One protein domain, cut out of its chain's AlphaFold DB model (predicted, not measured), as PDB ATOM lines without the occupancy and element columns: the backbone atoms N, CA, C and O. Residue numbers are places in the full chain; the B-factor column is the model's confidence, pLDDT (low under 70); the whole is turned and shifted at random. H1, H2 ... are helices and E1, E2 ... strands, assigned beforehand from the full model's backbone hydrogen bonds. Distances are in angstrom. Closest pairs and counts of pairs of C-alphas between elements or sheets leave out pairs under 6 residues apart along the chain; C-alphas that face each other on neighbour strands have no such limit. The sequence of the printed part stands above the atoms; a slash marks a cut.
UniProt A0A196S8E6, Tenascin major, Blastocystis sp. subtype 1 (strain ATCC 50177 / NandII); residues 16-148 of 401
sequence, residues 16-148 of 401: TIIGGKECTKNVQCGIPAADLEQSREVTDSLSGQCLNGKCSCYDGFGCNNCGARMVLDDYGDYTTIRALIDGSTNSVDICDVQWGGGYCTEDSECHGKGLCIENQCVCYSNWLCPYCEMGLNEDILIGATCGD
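Overview. This is residues 16 to 148 of the 401 residues of the protein "Tenascin major" of Blastocystis sp. subtype 1 (strain ATCC 50177 / NandII) (UniProt A0A196S8E6). What shape? With little regular structure, three small antiparallel hairpins, E1-E2, E3-E4 and E5-E6, make a triangle among loops. What parts? Three helices and six strands hold 37 of 133 printed residues, class mixed. It is compact, radius of gyration of the C-alphas 14.4 A, spanning 43 by 30 by 23 A.

Along the chain. Which strands? E1 is residues 48-51, beginning at C-alpha (192.869, 314.659, 208.698), E2 54-57, E3 81-83, E4 91-93, E5 114-117 and E6 120-123. Which helices? H1 is residues 37-42, H2 107-110, and H3 136-140, ending at C-alpha (200.825, 295.134, 200.578).

Arrangement. What pairs? Within hydrogen-bond range are, for instance, N 49 and O 56, 2.9 A, and N 82 and O 92, 2.8 A. And helices? C-alphas 107 of H2 and 116 of E5, their closest, are 4.8 A apart. H1 has 0 of 2 O i to N i+4 pairs and 0 of 3 to N i+3 within range.

Size, cuts and confidence. Any cut? The printed part has no cut; links E2-E3, E4-H2 and E6-H3 are long. Low confidence? Residues 16-17 and 34-42 have pLDDT under 70.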
ATOM      1  N   THR A  16     182.071 304.090 202.503       55.19
ATOM      2  CA  THR A  16     183.465 304.316 202.869       55.19
ATOM      3  C   THR A  16     183.464 304.947 204.253       55.19
ATOM      4  O   THR A  16     182.868 306.006 204.460       55.19
ATOM      5  N   ILE A  17     184.044 304.260 205.235       62.16
ATOM      6  CA  ILE A  17     184.152 304.795 206.587       62.16
ATOM      7  C   ILE A  17     185.168 305.931 206.503       62.16
ATOM      8  O   ILE A  17     186.354 305.691 206.283       62.16
ATOM      9  N   ILE A  18     184.691 307.168 206.627       81.75
ATOM     10  CA  ILE A  18     185.524 308.370 206.606       81.75
ATOM     11  C   ILE A  18     185.609 308.892 208.040       81.75
ATOM     12  O   ILE A  18     184.663 309.489 208.555       81.75
ATOM     13  N   GLY A  19     186.744 308.660 208.692       88.88
ATOM     14  CA  GLY A  19     187.012 309.157 210.038       88.88
ATOM     15  C   GLY A  19     186.354 308.357 211.172       88.88
ATOM     16  O   GLY A  19     185.765 307.292 210.982       88.88
ATOM     17  N   GLY A  20     186.481 308.876 212.395       91.25
ATOM     18  CA  GLY A  20     185.882 308.304 213.606       91.25
ATOM     19  C   GLY A  20     186.822 307.510 214.523       91.25
ATOM     20  O   GLY A  20     186.385 307.089 215.600       91.25
ATOM     21  N   LYS A  21     188.103 307.329 214.175       92.50
ATOM     22  CA  LYS A  21     189.120 306.841 215.126       92.50
ATOM     23  C   LYS A  21     189.278 307.852 216.262       92.50
ATOM     24  O   LYS A  21     189.170 309.055 216.042       92.50
ATOM     25  N   GLU A  22     189.479 307.360 217.480       93.00
ATOM     26  CA  GLU A  22     189.749 308.219 218.637       93.00
ATOM     27  C   GLU A  22     191.103 308.900 218.511       93.00
ATOM     28  O   GLU A  22     192.070 308.300 218.040       93.00
ATOM     29  N   CYS A  23     191.150 310.161 218.922       91.25
ATOM     30  CA  CYS A  23     192.344 310.980 218.837       91.25
ATOM     31  C   CYS A  23     192.371 312.031 219.949       91.25
ATOM     32  O   CYS A  23     191.341 312.462 220.469       91.25
ATOM     33  N   THR A  24     193.576 312.467 220.275       91.44
ATOM     34  CA  THR A  24     193.910 313.617 221.118       91.44
ATOM     35  C   THR A  24     194.621 314.705 220.306       91.44
ATOM     36  O   THR A  24     194.567 315.874 220.688       91.44
ATOM     37  N   LYS A  25     195.260 314.349 219.179       89.75
ATOM     38  CA  LYS A  25     196.065 315.244 218.327       89.75
ATOM     39  C   LYS A  25     195.807 315.006 216.840       89.75
ATOM     40  O   LYS A  25     195.471 313.892 216.440       89.75
ATOM     41  N   ASN A  26     196.017 316.028 216.005       90.88
ATOM     42  CA  ASN A  26     195.800 315.928 214.553       90.88
ATOM     43  C   ASN A  26     196.680 314.848 213.915       90.88
ATOM     44  O   ASN A  26     196.194 314.090 213.086       90.88
ATOM     45  N   VAL A  27     197.930 314.713 214.363       88.38
ATOM     46  CA  VAL A  27     198.903 313.716 213.889       88.38
ATOM     47  C   VAL A  27     198.416 312.263 213.996       88.38
ATOM     48  O   VAL A  27     198.890 311.409 213.265       88.38
ATOM     49  N   GLN A  28     197.451 311.953 214.870       90.00
ATOM     50  CA  GLN A  28     196.868 310.604 214.983       90.00
ATOM     51  C   GLN A  28     195.801 310.319 213.913       90.00
ATOM     52  O   GLN A  28     195.380 309.172 213.739       90.00
ATOM     53  N   CYS A  29     195.358 311.360 213.209       91.94
ATOM     54  CA  CYS A  29     194.358 311.315 212.153       91.94
ATOM     55  C   CYS A  29     195.027 311.313 210.783       91.94
ATOM     56  O   CYS A  29     194.821 312.215 209.970       91.94
ATOM     57  N   GLY A  30     195.834 310.283 210.552       89.62
ATOM     58  CA  GLY A  30     196.403 309.963 209.255       89.62
ATOM     59  C   GLY A  30     197.810 310.517 209.085       89.62
ATOM     60  O   GLY A  30     198.532 310.678 210.057       89.62
ATOM     61  N   ILE A  31     198.224 310.761 207.846       90.19
ATOM     62  CA  ILE A  31     199.619 310.973 207.459       90.19
ATOM     63  C   ILE A  31     200.214 312.164 208.227       90.19
ATOM     64  O   ILE A  31     199.771 313.295 208.017       90.19
ATOM     65  N   PRO A  32     201.231 311.949 209.079       88.56
ATOM     66  CA  PRO A  32     201.834 313.021 209.853       88.56
ATOM     67  C   PRO A  32     202.535 314.006 208.911       88.56
ATOM     68  O   PRO A  32     203.185 313.604 207.946       88.56
ATOM     69  N   ALA A  33     202.454 315.302 209.207       81.44
ATOM     70  CA  ALA A  33     203.108 316.351 208.413       81.44
ATOM     71  C   ALA A  33     204.644 316.388 208.557       81.44
ATOM     72  O   ALA A  33     205.303 317.278 208.022       81.44
ATOM     73  N   ALA A  34     205.227 315.448 209.303       64.38
ATOM     74  CA  ALA A  34     206.632 315.477 209.669       64.38
ATOM     75  C   ALA A  34     207.538 314.905 208.571       64.38
ATOM     76  O   ALA A  34     207.832 313.714 208.555       64.38
ATOM     77  N   ASP A  35     208.049 315.808 207.740       55.09
ATOM     78  CA  ASP A  35     209.409 315.732 207.176       55.09
ATOM     79  C   ASP A  35     210.236 316.989 207.561       55.09
ATOM     80  O   ASP A  35     211.312 317.262 207.037       55.09
ATOM     81  N   LEU A  36     209.714 317.804 208.494       55.41
ATOM     82  CA  LEU A  36     210.334 319.025 209.015       55.41
ATOM     83  C   LEU A  36     210.295 319.015 210.547       55.41
ATOM     84  O   LEU A  36     209.254 318.771 211.158       55.41
ATOM     85  N   GLU A  37     211.431 319.325 211.171       53.19
ATOM     86  CA  GLU A  37     211.629 319.312 212.630       53.19
ATOM     87  C   GLU A  37     210.644 320.238 213.376       53.19
ATOM     88  O   GLU A  37     210.167 319.902 214.453       53.19
ATOM     89  N   GLN A  38     210.216 321.336 212.737       55.53
ATOM     90  CA  GLN A  38     209.193 322.258 213.258       55.53
ATOM     91  C   GLN A  38     207.774 321.660 213.287       55.53
ATOM     92  O   GLN A  38     206.949 322.068 214.098       55.53
ATOM     93  N   SER A  39     207.469 320.682 212.432       52.72
ATOM     94  CA  SER A  39     206.134 320.073 212.321       52.72
ATOM     95  C   SER A  39     205.896 318.960 213.347       52.72
ATOM     96  O   SER A  39     204.748 318.591 213.601       52.72
ATOM     97  N   ARG A  40     206.963 318.454 213.983       61.25
ATOM     98  CA  ARG A  40     206.873 317.504 215.105       61.25
ATOM     99  C   ARG A  40     206.282 318.148 216.359       61.25
ATOM    100  O   ARG A  40     205.514 317.498 217.060       61.25
ATOM    101  N   GLU A  41     206.586 319.421 216.613       58.72
ATOM    102  CA  GLU A  41     206.066 320.153 217.778       58.72
ATOM    103  C   GLU A  41     204.575 320.491 217.650       58.72
ATOM    104  O   GLU A  41     203.854 320.505 218.647       58.72
ATOM    105  N   VAL A  42     204.097 320.736 216.425       65.50
ATOM    106  CA  VAL A  42     202.708 321.162 216.168       65.50
ATOM    107  C   VAL A  42     201.756 319.967 216.041       65.50
ATOM    108  O   VAL A  42     200.553 320.105 216.258       65.50
ATOM    109  N   THR A  43     202.283 318.760 215.803       78.44
ATOM    110  CA  THR A  43     201.502 317.513 215.701       78.44
ATOM    111  C   THR A  43     200.389 317.591 214.653       78.44
ATOM    112  O   THR A  43     199.265 317.145 214.884       78.44
ATOM    113  N   ASP A  44     200.718 318.150 213.490       87.19
ATOM    114  CA  ASP A  44     199.807 318.271 212.354       87.19
ATOM    115  C   ASP A  44     199.724 316.980 211.524       87.19
ATOM    116  O   ASP A  44     200.667 316.185 211.455       87.19
ATOM    117  N   SER A  45     198.581 316.794 210.860       89.25
ATOM    118  CA  SER A  45     198.349 315.744 209.863       89.25
ATOM    119  C   SER A  45     198.021 316.370 208.509       89.25
ATOM    120  O   SER A  45     197.402 317.430 208.423       89.25
ATOM    121  N   LEU A  46     198.458 315.707 207.441       91.12
ATOM    122  CA  LEU A  46     198.212 316.081 206.048       91.12
ATOM    123  C   LEU A  46     196.920 315.482 205.492       91.12
ATOM    124  O   LEU A  46     196.527 315.832 204.380       91.12
ATOM    125  N   SER A  47     196.280 314.567 206.218       92.06
ATOM    126  CA  SER A  47     195.119 313.822 205.722       92.06
ATOM    127  C   SER A  47     193.897 313.869 206.630       92.06
ATOM    128  O   SER A  47     192.827 313.401 206.238       92.06
ATOM    129  N   GLY A  48     194.003 314.477 207.809       93.00
ATOM    130  CA  GLY A  48     192.869 314.659 208.698       93.00
ATOM    131  C   GLY A  48     193.173 315.544 209.897       93.00
ATOM    132  O   GLY A  48     194.283 316.027 210.097       93.00
ATOM    133  N   GLN A  49     192.150 315.752 210.714       94.12
ATOM    134  CA  GLN A  49     192.211 316.552 211.934       94.12
ATOM    135  C   GLN A  49     191.411 315.896 213.056       94.12
ATOM    136  O   GLN A  49     190.419 315.204 212.812       94.12
ATOM    137  N   CYS A  50     191.829 316.136 214.295       93.88
ATOM    138  CA  CYS A  50     191.146 315.639 215.475       93.88
ATOM    139  C   CYS A  50     190.082 316.639 215.935       93.88
ATOM    140  O   CYS A  50     190.393 317.683 216.507       93.88
ATOM    141  N   LEU A  51     188.810 316.318 215.700       95.00
ATOM    142  CA  LEU A  51     187.677 317.154 216.088       95.00
ATOM    143  C   LEU A  51     186.854 316.434 217.150       95.00
ATOM    144  O   LEU A  51     186.351 315.337 216.925       95.00
ATOM    145  N   ASN A  52     186.693 317.062 218.317       94.44
ATOM    146  CA  ASN A  52     185.919 316.505 219.433       94.44
ATOM    147  C   ASN A  52     186.351 315.073 219.823       94.44
ATOM    148  O   ASN A  52     185.513 314.228 220.132       94.44
ATOM    149  N   GLY A  53     187.657 314.790 219.775       93.19
ATOM    150  CA  GLY A  53     188.225 313.483 220.122       93.19
ATOM    151  C   GLY A  53     188.069 312.395 219.053       93.19
ATOM    152  O   GLY A  53     188.328 311.224 219.331       93.19
ATOM    153  N   LYS A  54     187.619 312.748 217.841       95.81
ATOM    154  CA  LYS A  54     187.437 311.825 216.714       95.81
ATOM    155  C   LYS A  54     188.086 312.376 215.444       95.81
ATOM    156  O   LYS A  54     188.035 313.576 215.176       95.81
ATOM    157  N   CYS A  55     188.671 311.496 214.642       94.88
ATOM    158  CA  CYS A  55     189.288 311.890 213.382       94.88
ATOM    159  C   CYS A  55     188.250 312.303 212.340       94.88
ATOM    160  O   CYS A  55     187.272 311.593 212.107       94.88
ATOM    161  N   SER A  56     188.498 313.433 211.688       95.50
ATOM    162  CA  SER A  56     187.768 313.930 210.526       95.50
ATOM    163  C   SER A  56     188.751 314.062 209.368       95.50
ATOM    164  O   SER A  56     189.729 314.805 209.470       95.50
ATOM    165  N   CYS A  57     188.523 313.300 208.299       94.94
ATOM    166  CA  CYS A  57     189.454 313.220 207.178       94.94
ATOM    167  C   CYS A  57     189.290 314.393 206.220       94.94
ATOM    168  O   CYS A  57     188.185 314.906 206.037       94.94
ATOM    169  N   TYR A  58     190.399 314.804 205.613       94.81
ATOM    170  CA  TYR A  58     190.399 315.763 204.517       94.81
ATOM    171  C   TYR A  58     189.947 315.107 203.212       94.81
ATOM    172  O   TYR A  58     189.987 313.884 203.059       94.81
ATOM    173  N   ASP A  59     189.533 315.938 202.256       91.38
ATOM    174  CA  ASP A  59     189.067 315.477 200.953       91.38
ATOM    175  C   ASP A  59     190.126 314.615 200.251       91.38
ATOM    176  O   ASP A  59     191.306 314.967 200.173       91.38
ATOM    177  N   GLY A  60     189.692 313.470 199.721       90.69
ATOM    178  CA  GLY A  60     190.573 312.499 199.070       90.69
ATOM    179  C   GLY A  60     191.268 311.525 200.024       90.69
ATOM    180  O   GLY A  60     192.094 310.736 199.559       90.69
ATOM    181  N   PHE A  61     190.931 311.532 201.317       92.81
ATOM    182  CA  PHE A  61     191.407 310.557 202.298       92.81
ATOM    183  C   PHE A  61     190.255 309.799 202.960       92.81
ATOM    184  O   PHE A  61     189.201 310.359 203.258       92.81
ATOM    185  N   GLY A  62     190.474 308.508 203.195       89.75
ATOM    186  CA  GLY A  62     189.497 307.576 203.749       89.75
ATOM    187  C   GLY A  62     190.045 306.797 204.941       89.75
ATOM    188  O   GLY A  62     191.143 307.065 205.432       89.75
ATOM    189  N   CYS A  63     189.272 305.802 205.372       91.75
ATOM    190  CA  CYS A  63     189.448 305.029 206.603       91.75
ATOM    191  C   CYS A  63     189.048 305.789 207.861       91.75
ATOM    192  O   CYS A  63     188.949 307.017 207.891       91.75
ATOM    193  N   ASN A  64     188.853 305.043 208.947       92.50
ATOM    194  CA  ASN A  64     188.483 305.622 210.234       92.50
ATOM    195  C   ASN A  64     189.544 306.589 210.794       92.50
ATOM    196  O   ASN A  64     189.234 307.469 211.596       92.50
ATOM    197  N   ASN A  65     190.792 306.432 210.371       91.31
ATOM    198  CA  ASN A  65     191.952 307.176 210.830       91.31
ATOM    199  C   ASN A  65     192.519 308.125 209.775       91.31
ATOM    200  O   ASN A  65     193.539 308.737 210.047       91.31
ATOM    201  N   CYS A  66     191.909 308.235 208.593       93.19
ATOM    202  CA  CYS A  66     192.398 309.097 207.515       93.19
ATOM    203  C   CYS A  66     193.779 308.699 206.960       93.19
ATOM    204  O   CYS A  66     194.469 309.527 206.367       93.19
ATOM    205  N   GLY A  67     194.220 307.454 207.169       89.75
ATOM    206  CA  GLY A  67     195.547 306.984 206.757       89.75
ATOM    207  C   GLY A  67     195.663 306.663 205.266       89.75
ATOM    208  O   GLY A  67     196.762 306.714 204.715       89.75
ATOM    209  N   ALA A  68     194.548 306.369 204.587       90.88
ATOM    210  CA  ALA A  68     194.567 305.977 203.181       90.88
ATOM    211  C   ALA A  68     194.152 307.123 202.263       90.88
ATOM    212  O   ALA A  68     193.095 307.732 202.429       90.88
ATOM    213  N   ARG A  69     194.940 307.355 201.214       91.19
ATOM    214  CA  ARG A  69     194.501 308.163 200.074       91.19
ATOM    215  C   ARG A  69     193.440 307.390 199.291       91.19
ATOM    216  O   ARG A  69     193.650 306.223 198.976       91.19
ATOM    217  N   MET A  70     192.324 308.015 198.946       91.25
ATOM    218  CA  MET A  70     191.289 307.423 198.093       91.25
ATOM    219  C   MET A  70     191.679 307.561 196.614       91.25
ATOM    220  O   MET A  70     192.372 308.507 196.228       91.25
ATOM    221  N   VAL A  71     191.240 306.623 195.781       91.62
ATOM    222  CA  VAL A  71     191.340 306.693 194.309       91.62
ATOM    223  C   VAL A  71     189.958 306.517 193.703       91.62
ATOM    224  O   VAL A  71     189.052 306.057 194.386       91.62
ATOM    225  N   LEU A  72     189.802 306.889 192.437       91.06
ATOM    226  CA  LEU A  72     188.588 306.593 191.686       91.06
ATOM    227  C   LEU A  72     188.653 305.156 191.173       91.06
ATOM    228  O   LEU A  72     189.693 304.740 190.655       91.06
ATOM    229  N   ASP A  73     187.562 304.418 191.327       87.50
ATOM    230  CA  ASP A  73     187.377 303.128 190.671       87.50
ATOM    231  C   ASP A  73     186.912 303.289 189.210       87.50
ATOM    232  O   ASP A  73     186.752 304.400 188.694       87.50
ATOM    233  N   ASP A  74     186.685 302.161 188.534       87.69
ATOM    234  CA  ASP A  74     186.229 302.123 187.138       87.69
ATOM    235  C   ASP A  74     184.823 302.724 186.933       87.69
ATOM    236  O   ASP A  74     184.433 303.019 185.800       87.69
ATOM    237  N   TYR A  75     184.059 302.919 188.012       89.12
ATOM    238  CA  TYR A  75     182.727 303.523 188.007       89.12
ATOM    239  C   TYR A  75     182.758 305.023 188.337       89.12
ATOM    240  O   TYR A  75     181.745 305.704 188.175       89.12
ATOM    241  N   GLY A  76     183.922 305.560 188.715       87.81
ATOM    242  CA  GLY A  76     184.097 306.955 189.111       87.81
ATOM    243  C   GLY A  76     183.748 307.227 190.574       87.81
ATOM    244  O   GLY A  76     183.608 308.395 190.943       87.81
ATOM    245  N   ASP A  77     183.631 306.186 191.398       88.88
ATOM    246  CA  ASP A  77     183.407 306.296 192.834       88.88
ATOM    247  C   ASP A  77     184.742 306.264 193.590       88.88
ATOM    248  O   ASP A  77     185.706 305.603 193.200       88.88
ATOM    249  N   TYR A  78     184.827 307.013 194.693       89.06
ATOM    250  CA  TYR A  78     186.034 307.023 195.514       89.06
ATOM    251  C   TYR A  78     186.132 305.758 196.369       89.06
ATOM    252  O   TYR A  78     185.225 305.439 197.136       89.06
ATOM    253  N   THR A  79     187.282 305.097 196.313       92.06
ATOM    254  CA  THR A  79     187.550 303.849 197.024       92.06
ATOM    255  C   THR A  79     188.949 303.807 197.644       92.06
ATOM    256  O   THR A  79     189.913 304.433 197.181       92.06
ATOM    257  N   THR A  80     189.076 303.031 198.714       92.38
ATOM    258  CA  THR A  80     190.346 302.645 199.346       92.38
ATOM    259  C   THR A  80     190.816 301.266 198.901       92.38
ATOM    260  O   THR A  80     191.905 300.853 199.274       92.38
ATOM    261  N   ILE A  81     190.061 300.594 198.032       92.44
ATOM    262  CA  ILE A  81     190.434 299.303 197.457       92.44
ATOM    263  C   ILE A  81     191.508 299.501 196.380       92.44
ATOM    264  O   ILE A  81     191.481 300.471 195.613       92.44
ATOM    265  N   ARG A  82     192.487 298.597 196.336       92.12
ATOM    266  CA  ARG A  82     193.556 298.544 195.331       92.12
ATOM    267  C   ARG A  82     193.692 297.140 194.771       92.12
ATOM    268  O   ARG A  82     193.655 296.177 195.525       92.12
ATOM    269  N   ALA A  83     193.875 297.036 193.459       91.62
ATOM    270  CA  ALA A  83     194.266 295.779 192.834       91.62
ATOM    271  C   ALA A  83     195.701 295.413 193.235       91.62
ATOM    272  O   ALA A  83     196.552 296.299 193.360       91.62
ATOM    273  N   LEU A  84     195.963 294.119 193.417       91.38
ATOM    274  CA  LEU A  84     197.325 293.634 193.616       91.38
ATOM    275  C   LEU A  84     198.148 293.787 192.326       91.38
ATOM    276  O   LEU A  84     197.636 293.667 191.213       91.38
ATOM    277  N   ILE A  85     199.448 294.037 192.474       88.38
ATOM    278  CA  ILE A  85     200.413 294.172 191.370       88.38
ATOM    279  C   ILE A  85     201.067 292.833 190.984       88.38
ATOM    280  O   ILE A  85     202.026 292.801 190.215       88.38
ATOM    281  N   ASP A  86     200.539 291.715 191.481       79.50
ATOM    282  CA  ASP A  86     200.986 290.352 191.169       79.50
ATOM    283  C   ASP A  86     200.387 289.789 189.861       79.50
ATOM    284  O   ASP A  86     200.722 288.677 189.445       79.50
ATOM    285  N   GLY A  87     199.517 290.562 189.201       79.38
ATOM    286  CA  GLY A  87     198.809 290.175 187.978       79.38
ATOM    287  C   GLY A  87     197.554 289.328 188.214       79.38
ATOM    288  O   GLY A  87     196.956 288.857 187.243       79.38
ATOM    289  N   SER A  88     197.148 289.118 189.467       84.94
ATOM    290  CA  SER A  88     195.886 288.467 189.816       84.94
ATOM    291  C   SER A  88     194.696 289.433 189.719       84.94
ATOM    292  O   SER A  88     194.845 290.635 189.518       84.94
ATOM    293  N   THR A  89     193.480 288.903 189.871       87.81
ATOM    294  CA  THR A  89     192.257 289.712 190.024       87.81
ATOM    295  C   THR A  89     191.970 290.070 191.484       87.81
ATOM    296  O   THR A  89     190.868 290.519 191.794       87.81
ATOM    297  N   ASN A  90     192.906 289.798 192.396       89.94
ATOM    298  CA  ASN A  90     192.723 290.062 193.816       89.94
ATOM    299  C   ASN A  90     192.898 291.553 194.111       89.94
ATOM    300  O   ASN A  90     193.589 292.289 193.399       89.94
ATOM    301  N   SER A  91     192.281 291.987 195.202       92.38
ATOM    302  CA  SER A  91     192.383 293.349 195.697       92.38
ATOM    303  C   SER A  91     192.491 293.371 197.215       92.38
ATOM    304  O   SER A  91     192.168 292.397 197.896       92.38
ATOM    305  N   VAL A  92     192.960 294.498 197.734       92.44
ATOM    306  CA  VAL A  92     193.087 294.784 199.160       92.44
ATOM    307  C   VAL A  92     192.400 296.110 199.456       92.44
ATOM    308  O   VAL A  92     192.595 297.086 198.727       92.44
ATOM    309  N   ASP A  93     191.578 296.158 200.504       93.00
ATOM    310  CA  ASP A  93     191.107 297.426 201.057       93.00
ATOM    311  C   ASP A  93     192.176 297.974 202.002       93.00
ATOM    312  O   ASP A  93     192.504 297.359 203.017       93.00
ATOM    313  N   ILE A  94     192.734 299.142 201.677       92.19
ATOM    314  CA  ILE A  94     193.781 299.753 202.501       92.19
ATOM    315  C   ILE A  94     193.264 300.112 203.901       92.19
ATOM    316  O   ILE A  94     194.057 300.172 204.836       92.19
ATOM    317  N   CYS A  95     191.953 300.288 204.088       91.75
ATOM    318  CA  CYS A  95     191.377 300.523 205.413       91.75
ATOM    319  C   CYS A  95     191.337 299.293 206.316       91.75
ATOM    320  O   CYS A  95     191.229 299.457 207.533       91.75
ATOM    321  N   ASP A  96     191.442 298.094 205.744       92.44
ATOM    322  CA  ASP A  96     191.517 296.848 206.508       92.44
ATOM    323  C   ASP A  96     192.951 296.551 206.971       92.44
ATOM    324  O   ASP A  96     193.167 295.736 207.873       92.44
ATOM    325  N   VAL A  97     193.945 297.241 206.400       91.44
ATOM    326  CA  VAL A  97     195.339 297.155 206.831       91.44
ATOM    327  C   VAL A  97     195.567 298.128 207.982       91.44
ATOM    328  O   VAL A  97     195.222 299.309 207.923       91.44
ATOM    329  N   GLN A  98     196.171 297.632 209.059       90.25
ATOM    330  CA  GLN A  98     196.491 298.467 210.210       90.25
ATOM    331  C   GLN A  98     197.474 299.558 209.790       90.25
ATOM    332  O   GLN A  98     198.430 299.303 209.069       90.25
ATOM    333  N   TRP A  99     197.240 300.780 210.246       90.81
ATOM    334  CA  TRP A  99     198.121 301.910 209.986       90.81
ATOM    335  C   TRP A  99     198.590 302.427 211.339       90.81
ATOM    336  O   TRP A  99     197.827 303.072 212.070       90.81
ATOM    337  N   GLY A 100     199.811 302.049 211.706       90.50
ATOM    338  CA  GLY A 100     200.386 302.362 213.004       90.50
ATOM    339  C   GLY A 100     199.587 301.788 214.180       90.50
ATOM    340  O   GLY A 100     198.815 300.834 214.055       90.50
ATOM    341  N   GLY A 101     199.749 302.411 215.344       89.12
ATOM    342  CA  GLY A 101     199.103 302.019 216.598       89.12
ATOM    343  C   GLY A 101     199.873 300.977 217.411       89.12
ATOM    344  O   GLY A 101     199.458 300.682 218.531       89.12
ATOM    345  N   GLY A 102     200.987 300.454 216.890       90.50
ATOM    346  CA  GLY A 102     201.946 299.667 217.661       90.50
ATOM    347  C   GLY A 102     202.526 300.489 218.808       90.50
ATOM    348  O   GLY A 102     202.677 301.705 218.683       90.50
ATOM    349  N   TYR A 103     202.797 299.836 219.938       93.44
ATOM    350  CA  TYR A 103     203.323 300.514 221.121       93.44
ATOM    351  C   TYR A 103     204.785 300.893 220.911       93.44
ATOM    352  O   TYR A 103     205.579 300.030 220.567       93.44
ATOM    353  N   CYS A 104     205.150 302.140 221.174       91.44
ATOM    354  CA  CYS A 104     206.528 302.589 221.006       91.44
ATOM    355  C   CYS A 104     207.009 303.431 222.189       91.44
ATOM    356  O   CYS A 104     206.194 304.024 222.899       91.44
ATOM    357  N   THR A 105     208.324 303.535 222.379       92.69
ATOM    358  CA  THR A 105     208.930 304.519 223.297       92.69
ATOM    359  C   THR A 105     209.777 305.581 222.593       92.69
ATOM    360  O   THR A 105     209.921 306.692 223.106       92.69
ATOM    361  N   GLU A 106     210.256 305.284 221.386       88.81
ATOM    362  CA  GLU A 106     211.039 306.170 220.521       88.81
ATOM    363  C   GLU A 106     210.745 305.901 219.031       88.81
ATOM    364  O   GLU A 106     210.165 304.877 218.672       88.81
ATOM    365  N   ASP A 107     211.115 306.828 218.139       87.06
ATOM    366  CA  ASP A 107     210.760 306.756 216.706       87.06
ATOM    367  C   ASP A 107     211.424 305.591 215.951       87.06
ATOM    368  O   ASP A 107     210.887 305.098 214.956       87.06
ATOM    369  N   SER A 108     212.593 305.142 216.413       85.62
ATOM    370  CA  SER A 108     213.319 303.973 215.895       85.62
ATOM    371  C   SER A 108     212.474 302.701 215.958       85.62
ATOM    372  O   SER A 108     212.575 301.865 215.062       85.62
ATOM    373  N   GLU A 109     211.593 302.579 216.954       88.88
ATOM    374  CA  GLU A 109     210.667 301.448 217.099       88.88
ATOM    375  C   GLU A 109     209.555 301.450 216.036       88.88
ATOM    376  O   GLU A 109     208.921 300.426 215.800       88.88
ATOM    377  N   CYS A 110     209.357 302.569 215.331       90.06
ATOM    378  CA  CYS A 110     208.500 302.665 214.146       90.06
ATOM    379  C   CYS A 110     209.312 302.494 212.843       90.06
ATOM    380  O   CYS A 110     208.981 303.081 211.806       90.06
ATOM    381  N   HIS A 111     210.433 301.763 212.920       85.88
ATOM    382  CA  HIS A 111     211.341 301.407 211.821       85.88
ATOM    383  C   HIS A 111     211.910 302.600 211.029       85.88
ATOM    384  O   HIS A 111     212.298 302.468 209.867       85.88
ATOM    385  N   GLY A 112     211.940 303.799 211.627       84.69
ATOM    386  CA  GLY A 112     212.309 305.039 210.927       84.69
ATOM    387  C   GLY A 112     211.337 305.417 209.800       84.69
ATOM    388  O   GLY A 112     211.644 306.274 208.969       84.69
ATOM    389  N   LYS A 113     210.172 304.762 209.748       89.75
ATOM    390  CA  LYS A 113     209.092 304.963 208.776       89.75
ATOM    391  C   LYS A 113     207.840 305.554 209.422       89.75
ATOM    392  O   LYS A 113     206.775 305.583 208.807       89.75
ATOM    393  N   GLY A 114     207.961 306.038 210.651       90.00
ATOM    394  CA  GLY A 114     206.899 306.691 211.394       90.00
ATOM    395  C   GLY A 114     207.437 307.475 212.583       90.00
ATOM    396  O   GLY A 114     208.644 307.563 212.801       90.00
ATOM    397  N   LEU A 115     206.510 308.048 213.344       89.31
ATOM    398  CA  LEU A 115     206.766 308.779 214.581       89.31
ATOM    399  C   LEU A 115     206.163 308.038 215.768       89.31
ATOM    400  O   LEU A 115     205.037 307.547 215.670       89.31
ATOM    401  N   CYS A 116     206.845 308.058 216.904       90.31
ATOM    402  CA  CYS A 116     206.295 307.602 218.164       90.31
ATOM    403  C   CYS A 116     205.582 308.743 218.894       90.31
ATOM    404  O   CYS A 116     206.209 309.634 219.469       90.31
ATOM    405  N   ILE A 117     204.249 308.724 218.893       87.06
ATOM    406  CA  ILE A 117     203.423 309.770 219.504       87.06
ATOM    407  C   ILE A 117     202.536 309.156 220.583       87.06
ATOM    408  O   ILE A 117     201.690 308.318 220.297       87.06
ATOM    409  N   GLU A 118     202.695 309.606 221.832       87.25
ATOM    410  CA  GLU A 118     201.916 309.108 222.985       87.25
ATOM    411  C   GLU A 118     201.969 307.578 223.133       87.25
ATOM    412  O   GLU A 118     200.986 306.923 223.475       87.25
ATOM    413  N   ASN A 119     203.158 307.021 222.905       90.81
ATOM    414  CA  ASN A 119     203.439 305.589 222.887       90.81
ATOM    415  C   ASN A 119     202.732 304.804 221.774       90.81
ATOM    416  O   ASN A 119     202.512 303.605 221.924       90.81
ATOM    417  N   GLN A 120     202.345 305.456 220.678       90.88
ATOM    418  CA  GLN A 120     201.804 304.792 219.497       90.88
ATOM    419  C   GLN A 120     202.544 305.220 218.233       90.88
ATOM    420  O   GLN A 120     202.752 306.412 218.001       90.88
ATOM    421  N   CYS A 121     202.890 304.251 217.388       92.62
ATOM    422  CA  CYS A 121     203.457 304.531 216.078       92.62
ATOM    423  C   CYS A 121     202.422 305.191 215.162       92.62
ATOM    424  O   CYS A 121     201.281 304.739 215.036       92.62
ATOM    425  N   VAL A 122     202.849 306.250 214.489       91.50
ATOM    426  CA  VAL A 122     202.102 306.993 213.476       91.50
ATOM    427  C   VAL A 122     202.926 306.953 212.192       91.50
ATOM    428  O   VAL A 122     203.985 307.574 212.118       91.50
ATOM    429  N   CYS A 123     202.473 306.198 211.194       91.94
ATOM    430  CA  CYS A 123     203.290 305.879 210.024       91.94
ATOM    431  C   CYS A 123     203.383 307.021 209.014       91.94
ATOM    432  O   CYS A 123     202.447 307.793 208.835       91.94
ATOM    433  N   TYR A 124     204.502 307.126 208.305       90.75
ATOM    434  CA  TYR A 124     204.619 308.020 207.160       90.75
ATOM    435  C   TYR A 124     203.737 307.550 205.997       90.75
ATOM    436  O   TYR A 124     203.158 306.461 205.999       90.75
ATOM    437  N   SER A 125     203.618 308.399 204.975       88.06
ATOM    438  CA  SER A 125     202.848 308.071 203.776       88.06
ATOM    439  C   SER A 125     203.332 306.757 203.154       88.06
ATOM    440  O   SER A 125     204.534 306.550 203.006       88.06
ATOM    441  N   ASN A 126     202.381 305.898 202.776       89.88
ATOM    442  CA  ASN A 126     202.593 304.566 202.203       89.88
ATOM    443  C   ASN A 126     203.235 303.525 203.131       89.88
ATOM    444  O   ASN A 126     203.492 302.425 202.659       89.88
ATOM    445  N   TRP A 127     203.436 303.815 204.417       92.44
ATOM    446  CA  TRP A 127     203.838 302.809 205.401       92.44
ATOM    447  C   TRP A 127     202.637 302.356 206.220       92.44
ATOM    448  O   TRP A 127     201.782 303.156 206.612       92.44
ATOM    449  N   LEU A 128     202.558 301.052 206.427       92.50
ATOM    450  CA  LEU A 128     201.438 300.340 207.020       92.50
ATOM    451  C   LEU A 128     201.959 299.376 208.093       92.50
ATOM    452  O   LEU A 128     203.161 299.274 208.337       92.50
ATOM    453  N   CYS A 129     201.027 298.675 208.725       93.62
ATOM    454  CA  CYS A 129     201.202 297.807 209.886       93.62
ATOM    455  C   CYS A 129     201.425 298.566 211.205       93.62
ATOM    456  O   CYS A 129     201.678 299.776 211.195       93.62
ATOM    457  N   PRO A 130     201.285 297.890 212.365       93.38
ATOM    458  CA  PRO A 130     201.384 298.522 213.681       93.38
ATOM    459  C   PRO A 130     202.645 299.344 213.904       93.38
ATOM    460  O   PRO A 130     202.567 300.408 214.513       93.38
ATOM    461  N   TYR A 131     203.777 298.864 213.391       93.31
ATOM    462  CA  TYR A 131     205.102 299.452 213.591       93.31
ATOM    463  C   TYR A 131     205.670 300.097 212.319       93.31
ATOM    464  O   TYR A 131     206.859 300.391 212.257       93.31
ATOM    465  N   CYS A 132     204.828 300.355 211.309       92.50
ATOM    466  CA  CYS A 132     205.237 300.996 210.052       92.50
ATOM    467  C   CYS A 132     206.268 300.184 209.252       92.50
ATOM    468  O   CYS A 132     207.117 300.741 208.561       92.50
ATOM    469  N   GLU A 133     206.203 298.858 209.370       90.12
ATOM    470  CA  GLU A 133     207.224 297.939 208.867       90.12
ATOM    471  C   GLU A 133     207.040 297.561 207.389       90.12
ATOM    472  O   GLU A 133     207.997 297.109 206.761       90.12
ATOM    473  N   MET A 134     205.842 297.765 206.826       91.56
ATOM    474  CA  MET A 134     205.523 297.373 205.449       91.56
ATOM    475  C   MET A 134     205.131 298.564 204.578       91.56
ATOM    476  O   MET A 134     204.333 299.416 204.979       91.56
ATOM    477  N   GLY A 135     205.671 298.599 203.365       91.81
ATOM    478  CA  GLY A 135     205.346 299.558 202.320       91.81
ATOM    479  C   GLY A 135     204.117 299.131 201.519       91.81
ATOM    480  O   GLY A 135     203.931 297.965 201.170       91.81
ATOM    481  N   LEU A 136     203.261 300.093 201.181       91.12
ATOM    482  CA  LEU A 136     202.058 299.853 200.389       91.12
ATOM    483  C   LEU A 136     202.404 299.233 199.031       91.12
ATOM    484  O   LEU A 136     201.851 298.199 198.673       91.12
ATOM    485  N   ASN A 137     203.306 299.858 198.273       90.12
ATOM    486  CA  ASN A 137     203.600 299.432 196.903       90.12
ATOM    487  C   ASN A 137     204.560 298.243 196.859       90.12
ATOM    488  O   ASN A 137     204.513 297.452 195.920       90.12
ATOM    489  N   GLU A 138     205.436 298.146 197.853       87.19
ATOM    490  CA  GLU A 138     206.493 297.150 197.928       87.19
ATOM    491  C   GLU A 138     205.999 295.818 198.502       87.19
ATOM    492  O   GLU A 138     206.476 294.781 198.049       87.19
ATOM    493  N   ASP A 139     205.016 295.841 199.416       92.06
ATOM    494  CA  ASP A 139     204.591 294.661 200.184       92.06
ATOM    495  C   ASP A 139     203.097 294.375 200.081       92.06
ATOM    496  O   ASP A 139     202.670 293.300 199.653       92.06
ATOM    497  N   ILE A 140     202.270 295.348 200.456       92.94
ATOM    498  CA  ILE A 140     200.825 295.134 200.578       92.94
ATOM    499  C   ILE A 140     200.209 294.880 199.199       92.94
ATOM    500  O   ILE A 140     199.418 293.954 199.024       92.94
ATOM    501  N   LEU A 141     200.622 295.640 198.180       93.06
ATOM    502  CA  LEU A 141     200.141 295.441 196.813       93.06
ATOM    503  C   LEU A 141     200.720 294.196 196.130       93.06
ATOM    504  O   LEU A 141     200.133 293.751 195.149       93.06
ATOM    505  N   ILE A 142     201.803 293.585 196.621       90.81
ATOM    506  CA  ILE A 142     202.251 292.267 196.122       90.81
ATOM    507  C   ILE A 142     201.560 291.097 196.843       90.81
ATOM    508  O   ILE A 142     201.869 289.942 196.555       90.81
ATOM    509  N   GLY A 143     200.608 291.388 197.738       90.38
ATOM    510  CA  GLY A 143     199.763 290.402 198.411       90.38
ATOM    511  C   GLY A 143     200.214 290.014 199.816       90.38
ATOM    512  O   GLY A 143     199.732 289.005 200.326       90.38
ATOM    513  N   ALA A 144     201.123 290.768 200.435       91.38
ATOM    514  CA  ALA A 144     201.538 290.504 201.805       91.38
ATOM    515  C   ALA A 144     200.596 291.123 202.842       91.38
ATOM    516  O   ALA A 144     199.915 292.122 202.603       91.38
ATOM    517  N   THR A 145     200.605 290.526 204.023       90.88
ATOM    518  CA  THR A 145     199.905 290.961 205.225       90.88
ATOM    519  C   THR A 145     200.910 291.268 206.334       90.88
ATOM    520  O   THR A 145     202.040 290.780 206.330       90.88
ATOM    521  N   CYS A 146     200.507 292.112 207.287       90.00
ATOM    522  CA  CYS A 146     201.377 292.533 208.381       90.00
ATOM    523  C   CYS A 146     201.943 291.338 209.154       90.00
ATOM    524  O   CYS A 146     201.183 290.520 209.674       90.00
ATOM    525  N   GLY A 147     203.270 291.277 209.257       84.44
ATOM    526  CA  GLY A 147     203.983 290.196 209.932       84.44
ATOM    527  C   GLY A 147     204.299 288.973 209.065       84.44
ATOM    528  O   GLY A 147     204.852 288.015 209.599       84.44
ATOM    529  N   ASP A 148     203.997 288.981 207.760       87.50
ATOM    530  CA  ASP A 148     204.393 287.883 206.859       87.50
ATOM    531  C   ASP A 148     205.916 287.763 206.702       87.50
ATOM    532  O   ASP A 148     206.426 286.671 206.444       87.50
TER     533      ASP A 148